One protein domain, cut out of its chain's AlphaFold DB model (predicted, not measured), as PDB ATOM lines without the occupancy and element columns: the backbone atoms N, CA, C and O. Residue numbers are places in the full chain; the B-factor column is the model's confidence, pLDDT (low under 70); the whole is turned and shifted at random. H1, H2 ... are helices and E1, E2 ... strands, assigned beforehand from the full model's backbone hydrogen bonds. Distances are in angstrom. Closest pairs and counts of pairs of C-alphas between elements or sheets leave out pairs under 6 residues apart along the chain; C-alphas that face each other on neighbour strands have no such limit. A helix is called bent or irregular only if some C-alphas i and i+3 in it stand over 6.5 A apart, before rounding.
ATOM      1  N   TRP A   7      37.960 -15.938  -1.172       93.06
ATOM      2  CA  TRP A   7      37.883 -14.644  -1.836       93.06
ATOM      3  C   TRP A   7      36.420 -14.345  -2.137       93.06
ATOM      4  O   TRP A   7      35.784 -15.122  -2.844       93.06
ATOM      5  N   ASP A   8      35.913 -13.230  -1.615       94.44
ATOM      6  CA  ASP A   8      34.601 -12.691  -1.961       94.44
ATOM      7  C   ASP A   8      34.769 -11.575  -3.010       94.44
ATOM      8  O   ASP A   8      35.227 -10.475  -2.673       94.44
ATOM      9  N   PRO A   9      34.407 -11.818  -4.286       92.31
ATOM     10  CA  PRO A   9      34.535 -10.815  -5.338       92.31
ATOM     11  C   PRO A   9      33.586  -9.626  -5.162       92.31
ATOM     12  O   PRO A   9      33.896  -8.539  -5.647       92.31
ATOM     13  N   SER A  10      32.439  -9.822  -4.502       92.62
ATOM     14  CA  SER A  10      31.405  -8.793  -4.371       92.62
ATOM     15  C   SER A  10      31.845  -7.681  -3.424       92.62
ATOM     16  O   SER A  10      31.679  -6.499  -3.726       92.62
ATOM     17  N   THR A  11      32.494  -8.056  -2.322       92.00
ATOM     18  CA  THR A  11      33.034  -7.118  -1.333       92.00
ATOM     19  C   THR A  11      34.518  -6.827  -1.537       92.00
ATOM     20  O   THR A  11      35.073  -5.993  -0.825       92.00
ATOM     21  N   LYS A  12      35.172  -7.520  -2.481       92.81
ATOM     22  CA  LYS A  12      36.630  -7.512  -2.683       92.81
ATOM     23  C   LYS A  12      37.390  -7.819  -1.388       92.81
ATOM     24  O   LYS A  12      38.382  -7.164  -1.060       92.81
ATOM     25  N   THR A  13      36.909  -8.819  -0.653       95.56
ATOM     26  CA  THR A  13      37.461  -9.194   0.650       95.56
ATOM     27  C   THR A  13      38.081 -10.574   0.578       95.56
ATOM     28  O   THR A  13      37.435 -11.559   0.225       95.56
ATOM     29  N   PHE A  14      39.345 -10.652   0.969       95.19
ATOM     30  CA  PHE A  14      40.040 -11.909   1.169       95.19
ATOM     31  C   PHE A  14      39.960 -12.303   2.645       95.19
ATOM     32  O   PHE A  14      40.258 -11.489   3.516       95.19
ATOM     33  N   SER A  15      39.575 -13.539   2.944       94.81
ATOM     34  CA  SER A  15      39.485 -14.032   4.318       94.81
ATOM     35  C   SER A  15      40.294 -15.302   4.524       94.81
ATOM     36  O   SER A  15      40.206 -16.250   3.735       94.81
ATOM     37  N   HIS A  16      41.057 -15.327   5.612       92.56
ATOM     38  CA  HIS A  16      41.866 -16.476   5.995       92.56
ATOM     39  C   HIS A  16      42.159 -16.470   7.503       92.56
ATOM     40  O   HIS A  16      42.347 -15.397   8.085       92.56
ATOM     41  N   PRO A  17      42.218 -17.637   8.165       93.69
ATOM     42  CA  PRO A  17      42.756 -17.721   9.515       93.69
ATOM     43  C   PRO A  17      44.256 -17.400   9.512       93.69
ATOM     44  O   PRO A  17      45.014 -18.038   8.788       93.69
ATOM     45  N   LEU A  18      44.691 -16.439  10.324       93.81
ATOM     46  CA  LEU A  18      46.111 -16.111  10.499       93.81
ATOM     47  C   LEU A  18      46.572 -16.483  11.900       93.81
ATOM     48  O   LEU A  18      45.804 -16.378  12.859       93.81
ATOM     49  N   ARG A  19      47.823 -16.936  12.016       93.25
ATOM     50  CA  ARG A  19      48.396 -17.330  13.306       93.25
ATOM     51  C   ARG A  19      48.680 -16.107  14.172       93.25
ATOM     52  O   ARG A  19      49.095 -15.072  13.661       93.25
ATOM     53  N   LEU A  20      48.460 -16.247  15.470       93.50
ATOM     54  CA  LEU A  20      48.863 -15.258  16.468       93.50
ATOM     55  C   LEU A  20      50.354 -15.431  16.817       93.50
ATOM     56  O   LEU A  20      50.995 -16.357  16.317       93.50
ATOM     57  N   ASP A  21      50.911 -14.553  17.658       94.75
ATOM     58  CA  ASP A  21      52.351 -14.536  17.984       94.75
ATOM     59  C   ASP A  21      52.836 -15.872  18.573       94.75
ATOM     60  O   ASP A  21      53.898 -16.384  18.222       94.75
ATOM     61  N   ASP A  22      51.994 -16.512  19.387       92.06
ATOM     62  CA  ASP A  22      52.277 -17.824  19.980       92.06
ATOM     63  C   ASP A  22      52.346 -18.978  18.967       92.06
ATOM     64  O   ASP A  22      52.698 -20.099  19.335       92.06
ATOM     65  N   SER A  23      52.012 -18.731  17.695       86.75
ATOM     66  CA  SER A  23      51.985 -19.711  16.605       86.75
ATOM     67  C   SER A  23      51.043 -20.907  16.816       86.75
ATOM     68  O   SER A  23      50.999 -21.794  15.959       86.75
ATOM     69  N   ILE A  24      50.282 -20.937  17.911       88.44
ATOM     70  CA  ILE A  24      49.354 -22.006  18.295       88.44
ATOM     71  C   ILE A  24      47.929 -21.572  17.973       88.44
ATOM     72  O   ILE A  24      47.172 -22.313  17.345       88.44
ATOM     73  N   ARG A  25      47.560 -20.362  18.395       90.81
ATOM     74  CA  ARG A  25      46.241 -19.792  18.151       90.81
ATOM     75  C   ARG A  25      46.181 -19.186  16.757       90.81
ATOM     76  O   ARG A  25      47.178 -18.765  16.170       90.81
ATOM     77  N   SER A  26      44.978 -19.147  16.206       91.81
ATOM     78  CA  SER A  26      44.691 -18.440  14.964       91.81
ATOM     79  C   SER A  26      43.420 -17.631  15.125       91.81
ATOM     80  O   SER A  26      42.512 -18.040  15.846       91.81
ATOM     81  N   ALA A  27      43.360 -16.497  14.443       92.50
ATOM     82  CA  ALA A  27      42.181 -15.653  14.393       92.50
ATOM     83  C   ALA A  27      41.682 -15.551  12.953       92.50
ATOM     84  O   ALA A  27      42.476 -15.550  12.009       92.50
ATOM     85  N   LEU A  28      40.363 -15.482  12.777       93.94
ATOM     86  CA  LEU A  28      39.780 -15.293  11.455       93.94
ATOM     87  C   LEU A  28      40.020 -13.848  11.025       93.94
ATOM     88  O   LEU A  28      39.594 -12.921  11.713       93.94
ATOM     89  N   THR A  29      40.691 -13.661   9.892       95.19
ATOM     90  CA  THR A  29      41.001 -12.327   9.377       95.19
ATOM     91  C   THR A  29      40.291 -12.064   8.062       95.19
ATOM     92  O   THR A  29      40.117 -12.972   7.247       95.19
ATOM     93  N   PHE A  30      39.885 -10.814   7.872       96.12
ATOM     94  CA  PHE A  30      39.319 -10.284   6.640       96.12
ATOM     95  C   PHE A  30      40.178  -9.110   6.196       96.12
ATOM     96  O   PHE A  30      40.414  -8.184   6.969       96.12
ATOM     97  N   ILE A  31      40.644  -9.169   4.960       96.69
ATOM     98  CA  ILE A  31      41.587  -8.235   4.367       96.69
ATOM     99  C   ILE A  31      40.892  -7.617   3.161       96.69
ATOM    100  O   ILE A  31      40.472  -8.325   2.243       96.69
ATOM    101  N   SER A  32      40.748  -6.299   3.179       96.44
ATOM    102  CA  SER A  32      40.079  -5.539   2.122       96.44
ATOM    103  C   SER A  32      40.750  -4.184   1.945       96.44
ATOM    104  O   SER A  32      41.218  -3.600   2.921       96.44
ATOM    105  N   GLN A  33      40.740  -3.666   0.721       94.19
ATOM    106  CA  GLN A  33      41.122  -2.286   0.434       94.19
ATOM    107  C   GLN A  33      39.850  -1.439   0.308       94.19
ATOM    108  O   GLN A  33      39.034  -1.725  -0.577       94.19
ATOM    109  N   PRO A  34      39.634  -0.432   1.172       93.62
ATOM    110  CA  PRO A  34      38.510   0.476   1.002       93.62
ATOM    111  C   PRO A  34      38.619   1.248  -0.329       93.62
ATOM    112  O   PRO A  34      39.727   1.552  -0.777       93.62
ATOM    113  N   PRO A  35      37.496   1.571  -0.996       90.94
ATOM    114  CA  PRO A  35      37.533   2.321  -2.249       90.94
ATOM    115  C   PRO A  35      38.187   3.696  -2.072       90.94
ATOM    116  O   PRO A  35      37.736   4.486  -1.251       90.94
ATOM    117  N   GLY A  36      39.212   3.990  -2.878       90.19
ATOM    118  CA  GLY A  36      39.913   5.282  -2.866       90.19
ATOM    119  C   GLY A  36      41.058   5.391  -1.857       90.19
ATOM    120  O   GLY A  36      41.759   6.395  -1.872       90.19
ATOM    121  N   GLU A  37      41.282   4.363  -1.038       92.75
ATOM    122  CA  GLU A  37      42.348   4.342  -0.037       92.75
ATOM    123  C   GLU A  37      43.599   3.620  -0.550       92.75
ATOM    124  O   GLU A  37      43.518   2.637  -1.293       92.75
ATOM    125  N   ASP A  38      44.773   4.068  -0.109       90.38
ATOM    126  CA  ASP A  38      46.081   3.474  -0.418       90.38
ATOM    127  C   ASP A  38      46.539   2.432   0.621       90.38
ATOM    128  O   ASP A  38      47.630   1.870   0.514       90.38
ATOM    129  N   HIS A  39      45.688   2.128   1.603       92.81
ATOM    130  CA  HIS A  39      45.976   1.194   2.680       92.81
ATOM    131  C   HIS A  39      45.015   0.000   2.694       92.81
ATOM    132  O   HIS A  39      43.879   0.051   2.217       92.81
ATOM    133  N   LEU A  40      45.475  -1.102   3.287       94.94
ATOM    134  CA  LEU A  40      44.631  -2.258   3.566       94.94
ATOM    135  C   LEU A  40      44.057  -2.182   4.973       94.94
ATOM    136  O   LEU A  40      44.752  -1.843   5.928       94.94
ATOM    137  N   VAL A  41      42.805  -2.606   5.102       96.50
ATOM    138  CA  VAL A  41      42.146  -2.803   6.389       96.50
ATOM    139  C   VAL A  41      42.103  -4.294   6.689       96.50
ATOM    140  O   VAL A  41      41.600  -5.085   5.888       96.50
ATOM    141  N   ILE A  42      42.613  -4.666   7.865       96.38
ATOM    142  CA  ILE A  42      42.578  -6.032   8.386       96.38
ATOM    143  C   ILE A  42      41.603  -6.059   9.563       96.38
ATOM    144  O   ILE A  42      41.854  -5.448  10.598       96.38
ATOM    145  N   LYS A  43      40.486  -6.770   9.414       95.50
ATOM    146  CA  LYS A  43      39.533  -7.022  10.503       95.50
ATOM    147  C   LYS A  43      39.786  -8.406  11.074       95.50
ATOM    148  O   LYS A  43      39.837  -9.377  10.321       95.50
ATOM    149  N   VAL A  44      39.910  -8.500  12.391       94.69
ATOM    150  CA  VAL A  44      40.190  -9.752  13.095       94.69
ATOM    151  C   VAL A  44      38.990 -10.118  13.959       94.69
ATOM    152  O   VAL A  44      38.516  -9.304  14.745       94.69
ATOM    153  N   TYR A  45      38.498 -11.344  13.807       90.62
ATOM    154  CA  TYR A  45      37.377 -11.885  14.570       90.62
ATOM    155  C   TYR A  45      37.842 -13.016  15.484       90.62
ATOM    156  O   TYR A  45      38.753 -13.777  15.151       90.62
ATOM    157  N   GLY A  46      37.182 -13.145  16.637       77.75
ATOM    158  CA  GLY A  46      37.478 -14.184  17.629       77.75
ATOM    159  C   GLY A  46      38.566 -13.819  18.643       77.75
ATOM    160  O   GLY A  46      38.883 -14.639  19.498       77.75
ATOM    161  N   ALA A  47      39.103 -12.595  18.593       73.56
ATOM    162  CA  ALA A  47      39.968 -12.030  19.625       73.56
ATOM    163  C   ALA A  47      39.300 -10.771  20.196       73.56
ATOM    164  O   ALA A  47      39.054  -9.819  19.463       73.56
ATOM    165  N   THR A  48      38.970 -10.770  21.490       69.50
ATOM    166  CA  THR A  48      38.390  -9.595  22.167       69.50
ATOM    167  C   THR A  48      39.418  -8.485  22.373       69.50
ATOM    168  O   THR A  48      39.053  -7.315  22.362       69.50
ATOM    169  N   ILE A  49      40.694  -8.846  22.542       83.81
ATOM    170  CA  ILE A  49      41.828  -7.925  22.655       83.81
ATOM    171  C   ILE A  49      43.001  -8.538  21.883       83.81
ATOM    172  O   ILE A  49      43.398  -9.671  22.157       83.81
ATOM    173  N   LEU A  50      43.540  -7.794  20.920       89.25
ATOM    174  CA  LEU A  50      44.775  -8.132  20.215       89.25
ATOM    175  C   LEU A  50      45.958  -7.507  20.951       89.25
ATOM    176  O   LEU A  50      45.929  -6.327  21.293       89.25
ATOM    177  N   SER A  51      46.993  -8.300  21.223       93.62
ATOM    178  CA  SER A  51      48.253  -7.747  21.717       93.62
ATOM    179  C   SER A  51      49.047  -7.128  20.562       93.62
ATOM    180  O   SER A  51      48.928  -7.568  19.421       93.62
ATOM    181  N   LEU A  52      49.936  -6.172  20.853       95.44
ATOM    182  CA  LEU A  52      50.824  -5.581  19.838       95.44
ATOM    183  C   LEU A  52      51.681  -6.633  19.110       95.44
ATOM    184  O   LEU A  52      52.010  -6.473  17.936       95.44
ATOM    185  N   LYS A  53      52.038  -7.725  19.798       96.31
ATOM    186  CA  LYS A  53      52.771  -8.838  19.185       96.31
ATOM    187  C   LYS A  53      51.899  -9.607  18.197       96.31
ATOM    188  O   LYS A  53      52.348  -9.902  17.094       96.31
ATOM    189  N   ASP A  54      50.650  -9.873  18.567       95.31
ATOM    190  CA  ASP A  54      49.690 -10.545  17.690       95.31
ATOM    191  C   ASP A  54      49.384  -9.701  16.447       95.31
ATOM    192  O   ASP A  54      49.351 -10.232  15.337       95.31
ATOM    193  N   GLU A  55      49.222  -8.384  16.607       95.56
ATOM    194  CA  GLU A  55      49.078  -7.454  15.483       95.56
ATOM    195  C   GLU A  55      50.284  -7.525  14.544       95.56
ATOM    196  O   GLU A  55      50.116  -7.692  13.333       95.56
ATOM    197  N   GLY A  56      51.503  -7.482  15.093       96.81
ATOM    198  CA  GLY A  56      52.735  -7.609  14.317       96.81
ATOM    199  C   GLY A  56      52.851  -8.955  13.591       96.81
ATOM    200  O   GLY A  56      53.267  -8.999  12.429       96.81
ATOM    201  N   ALA A  57      52.435 -10.052  14.229       96.12
ATOM    202  CA  ALA A  57      52.419 -11.383  13.624       96.12
ATOM    203  C   ALA A  57      51.412 -11.475  12.464       96.12
ATOM    204  O   ALA A  57      51.726 -12.033  11.405       96.12
ATOM    205  N   ILE A  58      50.220 -10.893  12.623       96.19
ATOM    206  CA  ILE A  58      49.193 -10.818  11.575       96.19
ATOM    207  C   ILE A  58      49.688  -9.960  10.407       96.19
ATOM    208  O   ILE A  58      49.668 -10.414   9.262       96.19
ATOM    209  N   GLN A  59      50.195  -8.757  10.680       96.69
ATOM    210  CA  GLN A  59      50.737  -7.860   9.658       96.69
ATOM    211  C   GLN A  59      51.882  -8.513   8.881       96.69
ATOM    212  O   GLN A  59      51.914  -8.432   7.655       96.69
ATOM    213  N   SER A  60      52.784  -9.218   9.564       96.75
ATOM    214  CA  SER A  60      53.894  -9.934   8.927       96.75
ATOM    215  C   SER A  60      53.407 -11.029   7.975       96.75
ATOM    216  O   SER A  60      53.930 -11.159   6.866       96.75
ATOM    217  N   GLN A  61      52.375 -11.786   8.363       96.62
ATOM    218  CA  GLN A  61      51.764 -12.787   7.485       96.62
ATOM    219  C   GLN A  61      51.080 -12.139   6.276       96.62
ATOM    220  O   GLN A  61      51.312 -12.582   5.155       96.62
ATOM    221  N   VAL A  62      50.308 -11.060   6.455       96.31
ATOM    222  CA  VAL A  62      49.660 -10.348   5.334       96.31
ATOM    223  C   VAL A  62      50.692  -9.751   4.380       96.31
ATOM    224  O   VAL A  62      50.577  -9.924   3.165       96.31
ATOM    225  N   LYS A  63      51.749  -9.130   4.917       96.06
ATOM    226  CA  LYS A  63      52.877  -8.597   4.141       96.06
ATOM    227  C   LYS A  63      53.519  -9.680   3.277       96.06
ATOM    228  O   LYS A  63      53.799  -9.447   2.103       96.06
ATOM    229  N   ARG A  64      53.695 -10.885   3.830       95.75
ATOM    230  CA  ARG A  64      54.192 -12.053   3.092       95.75
ATOM    231  C   ARG A  64      53.223 -12.514   2.006       95.75
ATOM    232  O   ARG A  64      53.654 -12.758   0.882       95.75
ATOM    233  N   MET A  65      51.940 -12.656   2.336       95.44
ATOM    234  CA  MET A  65      50.913 -13.160   1.417       95.44
ATOM    235  C   MET A  65      50.764 -12.274   0.184       95.44
ATOM    236  O   MET A  65      50.665 -12.785  -0.931       95.44
ATOM    237  N   LEU A  66      50.782 -10.956   0.392       93.81
ATOM    238  CA  LEU A  66      50.586  -9.954  -0.654       93.81
ATOM    239  C   LEU A  66      51.888  -9.452  -1.281       93.81
ATOM    240  O   LEU A  66      51.831  -8.685  -2.239       93.81
ATOM    241  N   ARG A  67      53.041  -9.924  -0.785       94.38
ATOM    242  CA  ARG A  67      54.376  -9.564  -1.282       94.38
ATOM    243  C   ARG A  67      54.610  -8.053  -1.255       94.38
ATOM    244  O   ARG A  67      54.848  -7.425  -2.278       94.38
ATOM    245  N   PHE A  68      54.497  -7.478  -0.060       92.69
ATOM    246  CA  PHE A  68      54.702  -6.049   0.190       92.69
ATOM    247  C   PHE A  68      56.092  -5.755   0.770       92.69
ATOM    248  O   PHE A  68      56.220  -5.060   1.776       92.69
ATOM    249  N   TYR A  69      57.150  -6.321   0.184       93.44
ATOM    250  CA  TYR A  69      58.534  -5.944   0.491       93.44
ATOM    251  C   TYR A  69      59.127  -5.114  -0.654       93.44
ATOM    252  O   TYR A  69      58.742  -5.286  -1.806       93.44
ATOM    253  N   ASP A  70      60.126  -4.275  -0.372       94.75
ATOM    254  CA  ASP A  70      60.743  -3.400  -1.389       94.75
ATOM    255  C   ASP A  70      61.281  -4.178  -2.596       94.75
ATOM    256  O   ASP A  70      61.189  -3.736  -3.740       94.75
ATOM    257  N   LYS A  71      61.810  -5.380  -2.348       94.69
ATOM    258  CA  LYS A  71      62.249  -6.285  -3.410       94.69
ATOM    259  C   LYS A  71      61.095  -6.712  -4.323       94.69
ATOM    260  O   LYS A  71      61.292  -6.817  -5.525       94.69
ATOM    261  N   ASP A  72      59.906  -6.945  -3.774       94.50
ATOM    262  CA  ASP A  72      58.746  -7.337  -4.574       94.50
ATOM    263  C   ASP A  72      58.283  -6.198  -5.487       94.50
ATOM    264  O   ASP A  72      57.921  -6.446  -6.634       94.50
ATOM    265  N   GLU A  73      58.357  -4.950  -5.020       94.00
ATOM    266  CA  GLU A  73      58.073  -3.772  -5.848       94.00
ATOM    267  C   GLU A  73      59.058  -3.645  -7.015       94.00
ATOM    268  O   GLU A  73      58.661  -3.374  -8.153       94.00
ATOM    269  N   GLN A  74      60.343  -3.904  -6.759       95.75
ATOM    270  CA  GLN A  74      61.371  -3.940  -7.802       95.75
ATOM    271  C   GLN A  74      61.113  -5.066  -8.810       95.75
ATOM    272  O   GLN A  74      61.190  -4.827 -10.017       95.75
ATOM    273  N   ASP A  75      60.764  -6.264  -8.331       95.00
ATOM    274  CA  ASP A  75      60.452  -7.426  -9.169       95.00
ATOM    275  C   ASP A  75      59.235  -7.147 -10.075       95.00
ATOM    276  O   ASP A  75      59.273  -7.438 -11.272       95.00
ATOM    277  N   VAL A  76      58.171  -6.535  -9.539       95.31
ATOM    278  CA  VAL A  76      56.965  -6.160 -10.305       95.31
ATOM    279  C   VAL A  76      57.280  -5.081 -11.331       95.31
ATOM    280  O   VAL A  76      56.899  -5.210 -12.491       95.31
ATOM    281  N   THR A  77      58.025  -4.049 -10.934       95.38
ATOM    282  CA  THR A  77      58.444  -2.976 -11.844       95.38
ATOM    283  C   THR A  77      59.283  -3.536 -12.993       95.38
ATOM    284  O   THR A  77      59.112  -3.157 -14.150       95.38
ATOM    285  N   TYR A  78      60.197  -4.465 -12.696       96.50
ATOM    286  CA  TYR A  78      60.979  -5.149 -13.720       96.50
ATOM    287  C   TYR A  78      60.095  -6.010 -14.632       96.50
ATOM    288  O   TYR A  78      60.242  -5.948 -15.853       96.50
ATOM    289  N   PHE A  79      59.139  -6.751 -14.064       95.94
ATOM    290  CA  PHE A  79      58.156  -7.525 -14.825       95.94
ATOM    291  C   PHE A  79      57.337  -6.646 -15.783       95.94
ATOM    292  O   PHE A  79      57.161  -7.006 -16.944       95.94
ATOM    293  N   HIS A  80      56.883  -5.473 -15.347       97.12
ATOM    294  CA  HIS A  80      56.133  -4.540 -16.193       97.12
ATOM    295  C   HIS A  80      56.963  -3.984 -17.350       97.12
ATOM    296  O   HIS A  80      56.452  -3.888 -18.464       97.12
ATOM    297  N   LYS A  81      58.266  -3.744 -17.151       96.62
ATOM    298  CA  LYS A  81      59.178  -3.336 -18.237       96.62
ATOM    299  C   LYS A  81      59.285  -4.382 -19.347       96.62
ATOM    300  O   LYS A  81      59.331  -4.023 -20.519       96.62
ATOM    301  N   ILE A  82      59.349  -5.667 -18.989       97.12
ATOM    302  CA  ILE A  82      59.426  -6.765 -19.968       97.12
ATOM    303  C   ILE A  82      58.045  -7.167 -20.505       97.12
ATOM    304  O   ILE A  82      57.950  -7.752 -21.584       97.12
ATOM    305  N   HIS A  83      56.974  -6.859 -19.771       96.00
ATOM    306  CA  HIS A  83      55.602  -7.206 -20.121       96.00
ATOM    307  C   HIS A  83      54.618  -6.044 -19.863       96.00
ATOM    308  O   HIS A  83      53.839  -6.095 -18.905       96.00
ATOM    309  N   PRO A  84      54.576  -5.030 -20.753       94.62
ATOM    310  CA  PRO A  84      53.747  -3.828 -20.569       94.62
ATOM    311  C   PRO A  84      52.240  -4.103 -20.466       94.62
ATOM    312  O   PRO A  84      51.489  -3.364 -19.836       94.62
ATOM    313  N   HIS A  85      51.769  -5.207 -21.050       95.38
ATOM    314  CA  HIS A  85      50.374  -5.639 -20.912       95.38
ATOM    315  C   HIS A  85      49.994  -5.982 -19.466       95.38
ATOM    316  O   HIS A  85      48.843  -5.809 -19.067       95.38
ATOM    317  N   GLY A  86      50.960  -6.456 -18.673       92.00
ATOM    318  CA  GLY A  86      50.781  -6.702 -17.245       92.00
ATOM    319  C   GLY A  86      50.497  -5.423 -16.471       92.00
ATOM    320  O   GLY A  86      49.574  -5.386 -15.660       92.00
ATOM    321  N   GLU A  87      51.234  -4.362 -16.798       93.62
ATOM    322  CA  GLU A  87      51.047  -3.026 -16.236       93.62
ATOM    323  C   GLU A  87      49.672  -2.467 -16.603       93.62
ATOM    324  O   GLU A  87      48.895  -2.109 -15.720       93.62
ATOM    325  N   ALA A  88      49.313  -2.507 -17.892       95.12
ATOM    326  CA  ALA A  88      48.027  -2.013 -18.386       95.12
ATOM    327  C   ALA A  88      46.819  -2.716 -17.741       95.12
ATOM    328  O   ALA A  88      45.762  -2.112 -17.564       95.12
ATOM    329  N   LYS A  89      46.962  -3.998 -17.381       94.12
ATOM    330  CA  LYS A  89      45.932  -4.778 -16.679       94.12
ATOM    331  C   LYS A  89      46.041  -4.737 -15.151       94.12
ATOM    332  O   LYS A  89      45.168  -5.287 -14.484       94.12
ATOM    333  N   GLY A  90      47.089  -4.131 -14.596       90.50
ATOM    334  CA  GLY A  90      47.299  -4.016 -13.153       90.50
ATOM    335  C   GLY A  90      47.654  -5.326 -12.439       90.50
ATOM    336  O   GLY A  90      47.340  -5.469 -11.259       90.50
ATOM    337  N   PHE A  91      48.289  -6.294 -13.114       90.75
ATOM    338  CA  PHE A  91      48.756  -7.538 -12.479       90.75
ATOM    339  C   PHE A  91      50.280  -7.682 -12.543       90.75
ATOM    340  O   PHE A  91      50.938  -7.120 -13.410       90.75
ATOM    341  N   GLY A  92      50.851  -8.465 -11.626       91.94
ATOM    342  CA  GLY A  92      52.296  -8.728 -11.586       91.94
ATOM    343  C   GLY A  92      52.777  -9.311 -10.258       91.94
ATOM    344  O   GLY A  92      53.751 -10.059 -10.227       91.94
ATOM    345  N   ARG A  93      52.056  -9.048  -9.160       92.38
ATOM    346  CA  ARG A  93      52.325  -9.677  -7.858       92.38
ATOM    347  C   ARG A  93      51.720 -11.078  -7.798       92.38
ATOM    348  O   ARG A  93      50.560 -11.281  -8.148       92.38
ATOM    349  N   MET A  94      52.506 -12.037  -7.314       90.19
ATOM    350  CA  MET A  94      52.025 -13.385  -7.001       90.19
ATOM    351  C   MET A  94      51.589 -13.471  -5.543       90.19
ATOM    352  O   MET A  94      52.311 -13.027  -4.653       90.19
ATOM    353  N   PHE A  95      50.462 -14.126  -5.298       90.94
ATOM    354  CA  PHE A  95      49.984 -14.405  -3.951       90.94
ATOM    355  C   PHE A  95      50.749 -15.572  -3.309       90.94
ATOM    356  O   PHE A  95      51.039 -16.575  -3.964       90.94
ATOM    357  N   ARG A  96      51.066 -15.458  -2.015       92.62
ATOM    358  CA  ARG A  96      51.739 -16.495  -1.215       92.62
ATOM    359  C   ARG A  96      50.857 -16.937  -0.048       92.62
ATOM    360  O   ARG A  96      49.947 -16.226   0.358       92.62
ATOM    361  N   SER A  97      51.148 -18.097   0.536       93.38
ATOM    362  CA  SER A  97      50.533 -18.503   1.811       93.38
ATOM    363  C   SER A  97      51.021 -17.619   2.976       93.38
ATOM    364  O   SER A  97      52.029 -16.924   2.832       93.38
ATOM    365  N   PRO A  98      50.375 -17.628   4.152       94.06
ATOM    366  CA  PRO A  98      50.863 -16.888   5.324       94.06
ATOM    367  C   PRO A  98      52.209 -17.391   5.856       94.06
ATOM    368  O   PRO A  98      52.989 -16.609   6.395       94.06
ATOM    369  N   ILE A  99      52.523 -18.679   5.670       92.06
ATOM    370  CA  ILE A  99      53.763 -19.303   6.154       92.06
ATOM    371  C   ILE A  99      54.384 -20.241   5.112       92.06
ATOM    372  O   ILE A  99      53.706 -20.754   4.222       92.06
ATOM    373  N   LEU A 100      55.692 -20.500   5.239       91.88
ATOM    374  CA  LEU A 100      56.438 -21.366   4.316       91.88
ATOM    375  C   LEU A 100      55.911 -22.804   4.293       91.88
ATOM    376  O   LEU A 100      55.791 -23.388   3.220       91.88
ATOM    377  N   PHE A 101      55.576 -23.357   5.461       91.00
ATOM    378  CA  PHE A 101      55.025 -24.709   5.561       91.00
ATOM    379  C   PHE A 101      53.792 -24.886   4.664       91.00
ATOM    380  O   PHE A 101      53.684 -25.879   3.949       91.00
ATOM    381  N   GLU A 102      52.898 -23.895   4.641       90.62
ATOM    382  CA  GLU A 102      51.720 -23.935   3.781       90.62
ATOM    383  C   GLU A 102      52.057 -23.833   2.296       90.62
ATOM    384  O   GLU A 102      51.414 -24.514   1.508       90.62
ATOM    385  N   ASP A 103      53.055 -23.038   1.898       91.12
ATOM    386  CA  ASP A 103      53.493 -23.008   0.495       91.12
ATOM    387  C   ASP A 103      53.981 -24.392   0.048       91.12
ATOM    388  O   ASP A 103      53.611 -24.862  -1.027       91.12
ATOM    389  N   VAL A 104      54.774 -25.069   0.886       91.88
ATOM    390  CA  VAL A 104      55.273 -26.423   0.603       91.88
ATOM    391  C   VAL A 104      54.109 -27.408   0.519       91.88
ATOM    392  O   VAL A 104      53.986 -28.130  -0.469       91.88
ATOM    393  N   ALA A 105      53.211 -27.396   1.504       89.31
ATOM    394  CA  ALA A 105      52.054 -28.280   1.518       89.31
ATOM    395  C   ALA A 105      51.126 -28.030   0.314       89.31
ATOM    396  O   ALA A 105      50.789 -28.979  -0.387       89.31
ATOM    397  N   LYS A 106      50.783 -26.774  -0.011       86.44
ATOM    398  CA  LYS A 106      49.956 -26.431  -1.189       86.44
ATOM    399  C   LYS A 106      50.642 -26.769  -2.515       86.44
ATOM    400  O   LYS A 106      49.948 -26.982  -3.497       86.44
ATOM    401  N   SER A 107      51.973 -26.840  -2.558       87.81
ATOM    402  CA  SER A 107      52.715 -27.215  -3.773       87.81
ATOM    403  C   SER A 107      52.814 -28.730  -3.977       87.81
ATOM    404  O   SER A 107      52.926 -29.196  -5.112       87.81
ATOM    405  N   LEU A 108      52.799 -29.498  -2.884       89.06
ATOM    406  CA  LEU A 108      52.924 -30.955  -2.912       89.06
ATOM    407  C   LEU A 108      51.559 -31.649  -2.939       89.06
ATOM    408  O   LEU A 108      51.355 -32.539  -3.755       89.06
ATOM    409  N   LEU A 109      50.620 -31.239  -2.083       83.69
ATOM    410  CA  LEU A 109      49.353 -31.944  -1.863       83.69
ATOM    411  C   LEU A 109      48.476 -32.101  -3.116       83.69
ATOM    412  O   LEU A 109      47.967 -33.204  -3.299       83.69
ATOM    413  N   PRO A 110      48.338 -31.111  -4.023       79.94
ATOM    414  CA  PRO A 110      47.569 -31.302  -5.259       79.94
ATOM    415  C   PRO A 110      48.106 -32.415  -6.168       79.94
ATOM    416  O   PRO A 110      47.413 -32.850  -7.074       79.94
ATOM    417  N   ARG A 111      49.345 -32.876  -5.955       76.19
ATOM    418  CA  ARG A 111      49.924 -34.004  -6.702       76.19
ATOM    419  C   ARG A 111      49.529 -35.366  -6.130       76.19
ATOM    420  O   ARG A 111      49.722 -36.370  -6.804       76.19
ATOM    421  N   TYR A 112      49.042 -35.400  -4.891       76.44
ATOM    422  CA  TYR A 112      48.768 -36.627  -4.138       76.44
ATOM    423  C   TYR A 112      47.297 -36.779  -3.732       76.44
ATOM    424  O   TYR A 112      46.899 -37.867  -3.328       76.44
TER     425      TYR A 112
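This is residues 7 to 112 of the 114 residues of an uncharacterized protein of Solanum tuberosum (UniProt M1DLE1). A small, strongly twisted sheet of three strands, E1, E2 and E3, has the helix H1 packed over one face and no named helix over the other. Beyond H1, H2 runs on in nearly the same direction, away from the sheet; at its far end the short H3 turns a corner, residues 90 to 99 fold back toward H1, and H4 is an arm leading away to one side, with residues 107 to 112 sticking out. The printed part has 106 residues, with three named strands followed by four named helices; the class is mixed, helices and strands, and the sheet's order is E1, E2, E3, antiparallel throughout. The whole is only just loose, close to compact, with a radius of gyration of the C-alphas of 15.7 A and spans of 46 by 42 by 28 A.

E1, residues 13 to 19, measures 18.6 A from its first C-alpha at (37.461, -9.194, 0.650) to its last. E2 is residues 26 to 32, 18.8 A, and E3 is residues 41 to 45. H1, residues 52 to 66, is the longest helix, 21.0 A, starting with C-alpha 52 at (50.824, -5.581, 19.838). H2 is residues 70 to 82, 18.9 A, and H3 residues 84 to 89. H4, residues 100 to 111, measures 18.0 A and ends with C-alpha 111 at (49.924, -34.004, -6.702); it is only just irregular, C-alphas 107 and 110 being 6.7 A apart.

E1, E2 and E3 form a meander, each strand the antiparallel neighbour of the one before, and both pairs are hairpins. N 16 and O 29 are 3.0 A apart, within hydrogen-bond range, as are N 30 and O 43 at 2.8 A. Residues 7 to 8 pair antiparallel with residues 13 to 14 of E1. H1 is on the sheet at a height of 9.1 A, making two layers, helix over sheet; it lies over E2 and, only just, with 3 C-alphas, over E1. On the local plane it runs slantwise to the strands, at 55 degrees to E2. The closest C-alphas of E1 and H1 are those of Leu 18 and Ile 58, 6.2 A. H2 and H3 only just touch, with 3 pairs of C-alphas within 8 A, and only at the corner by their link; the closest are those of His 80 and Glu 87, 5.3 A. H4 touches no helix and is not on the sheet. In H1, H2 and H3 every O i to N i+4 pair is within hydrogen-bond range; in H4, 6 of 8 are.

The two C-alphas farthest apart, those of Thr 48 and Ile 82, are 47.2 A apart. The printed part has no cut and no long link. Its mean pLDDT is 92.4, and residue 48 alone is under 70.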